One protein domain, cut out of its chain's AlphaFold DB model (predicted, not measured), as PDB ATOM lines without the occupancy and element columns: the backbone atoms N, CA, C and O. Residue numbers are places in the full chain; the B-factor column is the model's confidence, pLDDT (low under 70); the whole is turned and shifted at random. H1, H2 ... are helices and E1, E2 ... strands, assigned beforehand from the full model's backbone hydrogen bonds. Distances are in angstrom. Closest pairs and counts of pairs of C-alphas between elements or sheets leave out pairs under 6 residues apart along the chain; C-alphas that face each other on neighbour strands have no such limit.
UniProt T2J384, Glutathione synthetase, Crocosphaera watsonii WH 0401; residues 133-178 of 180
ATOM      1  N   LYS A 133      63.705  -9.144 146.329       87.38
ATOM      2  CA  LYS A 133      62.844  -8.979 147.508       87.38
ATOM      3  C   LYS A 133      61.975 -10.214 147.741       87.38
ATOM      4  O   LYS A 133      61.974 -10.762 148.840       87.38
ATOM      5  N   MET A 134      61.259 -10.679 146.717       90.38
ATOM      6  CA  MET A 134      60.283 -11.771 146.856       90.38
ATOM      7  C   MET A 134      60.919 -13.139 147.082       90.38
ATOM      8  O   MET A 134      60.315 -13.988 147.733       90.38
ATOM      9  N   TYR A 135      62.136 -13.360 146.585       93.19
ATOM     10  CA  TYR A 135      62.814 -14.646 146.726       93.19
ATOM     11  C   TYR A 135      63.088 -15.002 148.194       93.19
ATOM     12  O   TYR A 135      63.130 -16.176 148.554       93.19
ATOM     13  N   THR A 136      63.166 -13.996 149.076       93.12
ATOM     14  CA  THR A 136      63.292 -14.196 150.530       93.12
ATOM     15  C   THR A 136      62.128 -14.985 151.134       93.12
ATOM     16  O   THR A 136      62.340 -15.719 152.096       93.12
ATOM     17  N   LEU A 137      60.934 -14.934 150.527       92.38
ATOM     18  CA  LEU A 137      59.757 -15.689 150.969       92.38
ATOM     19  C   LEU A 137      59.934 -17.207 150.828       92.38
ATOM     20  O   LEU A 137      59.168 -17.963 151.406       92.38
ATOM     21  N   GLN A 138      60.951 -17.687 150.109       93.88
ATOM     22  CA  GLN A 138      61.286 -19.115 150.091       93.88
ATOM     23  C   GLN A 138      62.018 -19.570 151.369       93.88
ATOM     24  O   GLN A 138      62.207 -20.765 151.583       93.88
ATOM     25  N   PHE A 139      62.409 -18.636 152.245       94.81
ATOM     26  CA  PHE A 139      63.255 -18.877 153.415       94.81
ATOM     27  C   PHE A 139      62.607 -18.381 154.719       94.81
ATOM     28  O   PHE A 139      63.262 -17.765 155.562       94.81
ATOM     29  N   TYR A 140      61.317 -18.685 154.909       91.50
ATOM     30  CA  TYR A 140      60.512 -18.226 156.053       91.50
ATOM     31  C   TYR A 140      61.153 -18.451 157.431       91.50
ATOM     32  O   TYR A 140      60.975 -17.634 158.328       91.50
ATOM     33  N   SER A 141      61.915 -19.533 157.615       95.12
ATOM     34  CA  SER A 141      62.535 -19.864 158.906       95.12
ATOM     35  C   SER A 141      63.703 -18.956 159.301       95.12
ATOM     36  O   SER A 141      64.135 -19.003 160.449       95.12
ATOM     37  N   VAL A 142      64.255 -18.180 158.363       95.38
ATOM     38  CA  VAL A 142      65.452 -17.345 158.576       95.38
ATOM     39  C   VAL A 142      65.261 -15.889 158.142       95.38
ATOM     40  O   VAL A 142      66.210 -15.109 158.187       95.38
ATOM     41  N   MET A 143      64.050 -15.504 157.738       93.50
ATOM     42  CA  MET A 143      63.700 -14.122 157.401       93.50
ATOM     43  C   MET A 143      62.915 -13.452 158.543       93.50
ATOM     44  O   MET A 143      62.253 -14.146 159.317       93.50
ATOM     45  N   PRO A 144      62.943 -12.113 158.664       91.50
ATOM     46  CA  PRO A 144      62.042 -11.413 159.573       91.50
ATOM     47  C   PRO A 144      60.582 -11.573 159.129       91.50
ATOM     48  O   PRO A 144      60.295 -11.737 157.939       91.50
ATOM     49  N   GLU A 145      59.646 -11.457 160.074       92.56
ATOM     50  CA  GLU A 145      58.222 -11.357 159.742       92.56
ATOM     51  C   GLU A 145      58.000 -10.254 158.702       92.56
ATOM     52  O   GLU A 145      58.438  -9.118 158.883       92.56
ATOM     53  N   THR A 146      57.345 -10.600 157.594       92.88
ATOM     54  CA  THR A 146      57.243  -9.735 156.418       92.88
ATOM     55  C   THR A 146      55.826  -9.769 155.868       92.88
ATOM     56  O   THR A 146      55.262 -10.841 155.655       92.88
ATOM     57  N   VAL A 147      55.271  -8.589 155.589       92.94
ATOM     58  CA  VAL A 147      54.013  -8.424 154.856       92.94
ATOM     59  C   VAL A 147      54.296  -7.869 153.463       92.94
ATOM     60  O   VAL A 147      55.063  -6.922 153.296       92.94
ATOM     61  N   VAL A 148      53.656  -8.453 152.454       92.94
ATOM     62  CA  VAL A 148      53.673  -7.977 151.067       92.94
ATOM     63  C   VAL A 148      52.229  -7.758 150.648       92.94
ATOM     64  O   VAL A 148      51.457  -8.708 150.563       92.94
ATOM     65  N   SER A 149      51.839  -6.503 150.429       92.19
ATOM     66  CA  SER A 149      50.467  -6.160 150.053       92.19
ATOM     67  C   SER A 149      50.416  -4.856 149.260       92.19
ATOM     68  O   SER A 149      51.271  -3.988 149.420       92.19
ATOM     69  N   GLN A 150      49.401  -4.722 148.408       92.12
ATOM     70  CA  GLN A 150      48.997  -3.443 147.811       92.12
ATOM     71  C   GLN A 150      47.883  -2.758 148.625       92.12
ATOM     72  O   GLN A 150      47.616  -1.573 148.432       92.12
ATOM     73  N   ASP A 151      47.243  -3.486 149.544       94.50
ATOM     74  CA  ASP A 151      46.209  -2.972 150.436       94.50
ATOM     75  C   ASP A 151      46.848  -2.261 151.638       94.50
ATOM     76  O   ASP A 151      47.539  -2.869 152.464       94.50
ATOM     77  N   LYS A 152      46.584  -0.957 151.741       91.94
ATOM     78  CA  LYS A 152      47.102  -0.101 152.811       91.94
ATOM     79  C   LYS A 152      46.585  -0.492 154.191       91.94
ATOM     80  O   LYS A 152      47.310  -0.293 155.163       91.94
ATOM     81  N   ASP A 153      45.375  -1.029 154.303       95.44
ATOM     82  CA  ASP A 153      44.801  -1.408 155.594       95.44
ATOM     83  C   ASP A 153      45.445  -2.687 156.131       95.44
ATOM     84  O   ASP A 153      45.656  -2.799 157.338       95.44
ATOM     85  N   ILE A 154      45.823  -3.618 155.249       94.19
ATOM     86  CA  ILE A 154      46.633  -4.790 155.618       94.19
ATOM     87  C   ILE A 154      48.000  -4.341 156.141       94.19
ATOM     88  O   ILE A 154      48.425  -4.779 157.209       94.19
ATOM     89  N   ILE A 155      48.672  -3.437 155.417       92.12
ATOM     90  CA  ILE A 155      49.978  -2.905 155.831       92.12
ATOM     91  C   ILE A 155      49.851  -2.186 157.176       92.12
ATOM     92  O   ILE A 155      50.652  -2.438 158.069       92.12
ATOM     93  N   ARG A 156      48.832  -1.332 157.354       91.00
ATOM     94  CA  ARG A 156      48.633  -0.574 158.596       91.00
ATOM     95  C   ARG A 156      48.462  -1.490 159.806       91.00
ATOM     96  O   ARG A 156      49.129  -1.268 160.805       91.00
ATOM     97  N   ARG A 157      47.633  -2.534 159.704       93.44
ATOM     98  CA  ARG A 157      47.447  -3.494 160.805       93.44
ATOM     99  C   ARG A 157      48.749  -4.203 161.166       93.44
ATOM    100  O   ARG A 157      49.092  -4.283 162.336       93.44
ATOM    101  N   PHE A 158      49.506  -4.649 160.162       92.25
ATOM    102  CA  PHE A 158      50.811  -5.264 160.403       92.25
ATOM    103  C   PHE A 158      51.782  -4.293 161.090       92.25
ATOM    104  O   PHE A 158      52.510  -4.691 161.989       92.25
ATOM    105  N   VAL A 159      51.780  -3.015 160.698       90.12
ATOM    106  CA  VAL A 159      52.595  -1.965 161.335       90.12
ATOM    107  C   VAL A 159      52.180  -1.760 162.795       90.12
ATOM    108  O   VAL A 159      53.046  -1.730 163.661       90.12
ATOM    109  N   GLU A 160      50.881  -1.664 163.085       91.31
ATOM    110  CA  GLU A 160      50.352  -1.465 164.446       91.31
ATOM    111  C   GLU A 160      50.690  -2.624 165.404       91.31
ATOM    112  O   GLU A 160      50.850  -2.407 166.604       91.31
ATOM    113  N   GLU A 161      50.846  -3.845 164.888       90.75
ATOM    114  CA  GLU A 161      51.231  -5.028 165.668       90.75
ATOM    115  C   GLU A 161      52.738  -5.097 165.991       90.75
ATOM    116  O   GLU A 161      53.154  -5.900 166.835       90.75
ATOM    117  N   LYS A 162      53.581  -4.294 165.328       88.00
ATOM    118  CA  LYS A 162      55.046  -4.367 165.444       88.00
ATOM    119  C   LYS A 162      55.616  -3.131 166.133       88.00
ATOM    120  O   LYS A 162      55.366  -2.002 165.744       88.00
ATOM    121  N   ASN A 163      56.494  -3.354 167.113       79.31
ATOM    122  CA  ASN A 163      57.193  -2.265 167.808       79.31
ATOM    123  C   ASN A 163      58.245  -1.554 166.938       79.31
ATOM    124  O   ASN A 163      58.547  -0.398 167.199       79.31
ATOM    125  N   LYS A 164      58.853  -2.257 165.970       83.56
ATOM    126  CA  LYS A 164      59.867  -1.735 165.036       83.56
ATOM    127  C   LYS A 164      59.753  -2.455 163.701       83.56
ATOM    128  O   LYS A 164      59.598  -3.677 163.695       83.56
ATOM    129  N   LEU A 165      59.877  -1.731 162.588       88.69
ATOM    130  CA  LEU A 165      59.795  -2.319 161.249       88.69
ATOM    131  C   LEU A 165      60.575  -1.518 160.200       88.69
ATOM    132  O   LEU A 165      61.009  -0.396 160.422       88.69
ATOM    133  N   CYS A 166      60.743  -2.104 159.020       86.00
ATOM    134  CA  CYS A 166      61.274  -1.414 157.849       86.00
ATOM    135  C   CYS A 166      60.232  -1.497 156.731       86.00
ATOM    136  O   CYS A 166      59.764  -2.592 156.417       86.00
ATOM    137  N   LEU A 167      59.862  -0.353 156.149       84.56
ATOM    138  CA  LEU A 167      58.920  -0.282 155.038       84.56
ATOM    139  C   LEU A 167      59.686   0.113 153.779       84.56
ATOM    140  O   LEU A 167      60.262   1.191 153.707       84.56
ATOM    141  N   ASN A 168      59.689  -0.763 152.778       80.94
ATOM    142  CA  ASN A 168      60.432  -0.533 151.544       80.94
ATOM    143  C   ASN A 168      59.482  -0.502 150.339       80.94
ATOM    144  O   ASN A 168      58.660  -1.415 150.207       80.94
ATOM    145  N   PRO A 169      59.599   0.487 149.432       75.94
ATOM    146  CA  PRO A 169      58.862   0.481 148.173       75.94
ATOM    147  C   PRO A 169      59.351  -0.641 147.245       75.94
ATOM    148  O   PRO A 169      60.463  -1.158 147.393       75.94
ATOM    149  N   TRP A 170      58.520  -1.024 146.272       65.00
ATOM    150  CA  TRP A 170      58.833  -2.086 145.307       65.00
ATOM    151  C   TRP A 170      59.839  -1.636 144.252       65.00
ATOM    152  O   TRP A 170      60.857  -2.306 144.069       65.00
ATOM    153  N   GLU A 171      59.583  -0.493 143.621       60.69
ATOM    154  CA  GLU A 171      60.466   0.094 142.616       60.69
ATOM    155  C   GLU A 171      61.580   0.919 143.263       60.69
ATOM    156  O   GLU A 171      61.392   1.536 144.315       60.69
ATOM    157  N   GLU A 172      62.751   0.901 142.626       52.78
ATOM    158  CA  GLU A 172      63.965   1.596 143.044       52.78
ATOM    159  C   GLU A 172      63.816   3.119 143.020       52.78
ATOM    160  O   GLU A 172      64.346   3.829 142.166       52.78
ATOM    161  N   LYS A 173      63.177   3.662 144.045       43.88
ATOM    162  CA  LYS A 173      63.823   4.788 144.700       43.88
ATOM    163  C   LYS A 173      64.750   4.188 145.743       43.88
ATOM    164  O   LYS A 173      64.310   3.438 146.605       43.88
ATOM    165  N   GLN A 174      66.040   4.495 145.634       44.56
ATOM    166  CA  GLN A 174      67.093   4.082 146.572       44.56
ATOM    167  C   GLN A 174      66.850   4.563 148.019       44.56
ATOM    168  O   GLN A 174      67.620   4.245 148.922       44.56
ATOM    169  N   GLU A 175      65.773   5.308 148.263       44.84
ATOM    170  CA  GLU A 175      65.329   5.726 149.583       44.84
ATOM    171  C   GLU A 175      64.570   4.579 150.262       44.84
ATOM    172  O   GLU A 175      63.373   4.367 150.069       44.84
ATOM    173  N   LYS A 176      65.304   3.812 151.070       54.25
ATOM    174  CA  LYS A 176      64.706   2.977 152.113       54.25
ATOM    175  C   LYS A 176      64.212   3.907 153.218       54.25
ATOM    176  O   LYS A 176      65.021   4.594 153.841       54.25
ATOM    177  N   GLU A 177      62.910   3.923 153.471       54.56
ATOM    178  CA  GLU A 177      62.362   4.638 154.619       54.56
ATOM    179  C   GLU A 177      62.357   3.707 155.835       54.56
ATOM    180  O   GLU A 177      61.642   2.705 155.914       54.56
ATOM    181  N   PHE A 178      63.216   4.023 156.799       56.06
ATOM    182  CA  PHE A 178      63.282   3.303 158.061       56.06
ATOM    183  C   PHE A 178      62.371   3.988 159.078       56.06
ATOM    184  O   PHE A 178      62.581   5.150 159.422       56.06
TER     185      PHE A 178
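Overview. This is residues 133 to 178 of the 180 residues of the protein "Glutathione synthetase" of Crocosphaera watsonii WH 0401 (UniProt T2J384). With little regular structure, the printed part winds from a short helix, H1, through a long link to a second helix, H2, then turns into a short strand, E1, and a tail that folds back beside E1. The printed part has 46 residues, of which only 18 are in the named elements, H1, H2 and E1 in that order along the chain; the class is mostly helix, with helices holding 15 and the strand 3 of those 18 residues. The whole is only just compact, close to loose, with a radius of gyration of the C-alphas of 11.3 A, spanning 26 by 25 by 19 A.

Arrangement. H1, residues 134 to 139, is apart from H2, residues 152 to 160, and from E1, residues 165 to 167. The closest C-alphas of H2 and E1, Val 159 and Leu 165, are 7.2 A apart. E1 pairs with no named strand, but its residues 166 to 167 pair antiparallel with residues 177 to 178. Every O i to N i+4 pair is within hydrogen-bond range in H2; in H1 0 of 2 are, beside 3 of 3 O i to N i+3 pairs.

Along the chain. H1 begins at C-alpha 134 (60.283, -11.771, 146.856) and is 10.1 A long; H2 is 12.2 A. E1, 6.6 A, ends at C-alpha 167 (58.920, -0.282, 155.038).

Size, cuts and confidence. The printed part has no cut. H1 to H2 is a long link of 12 residues. Residues 170 to 178 have pLDDT under 70.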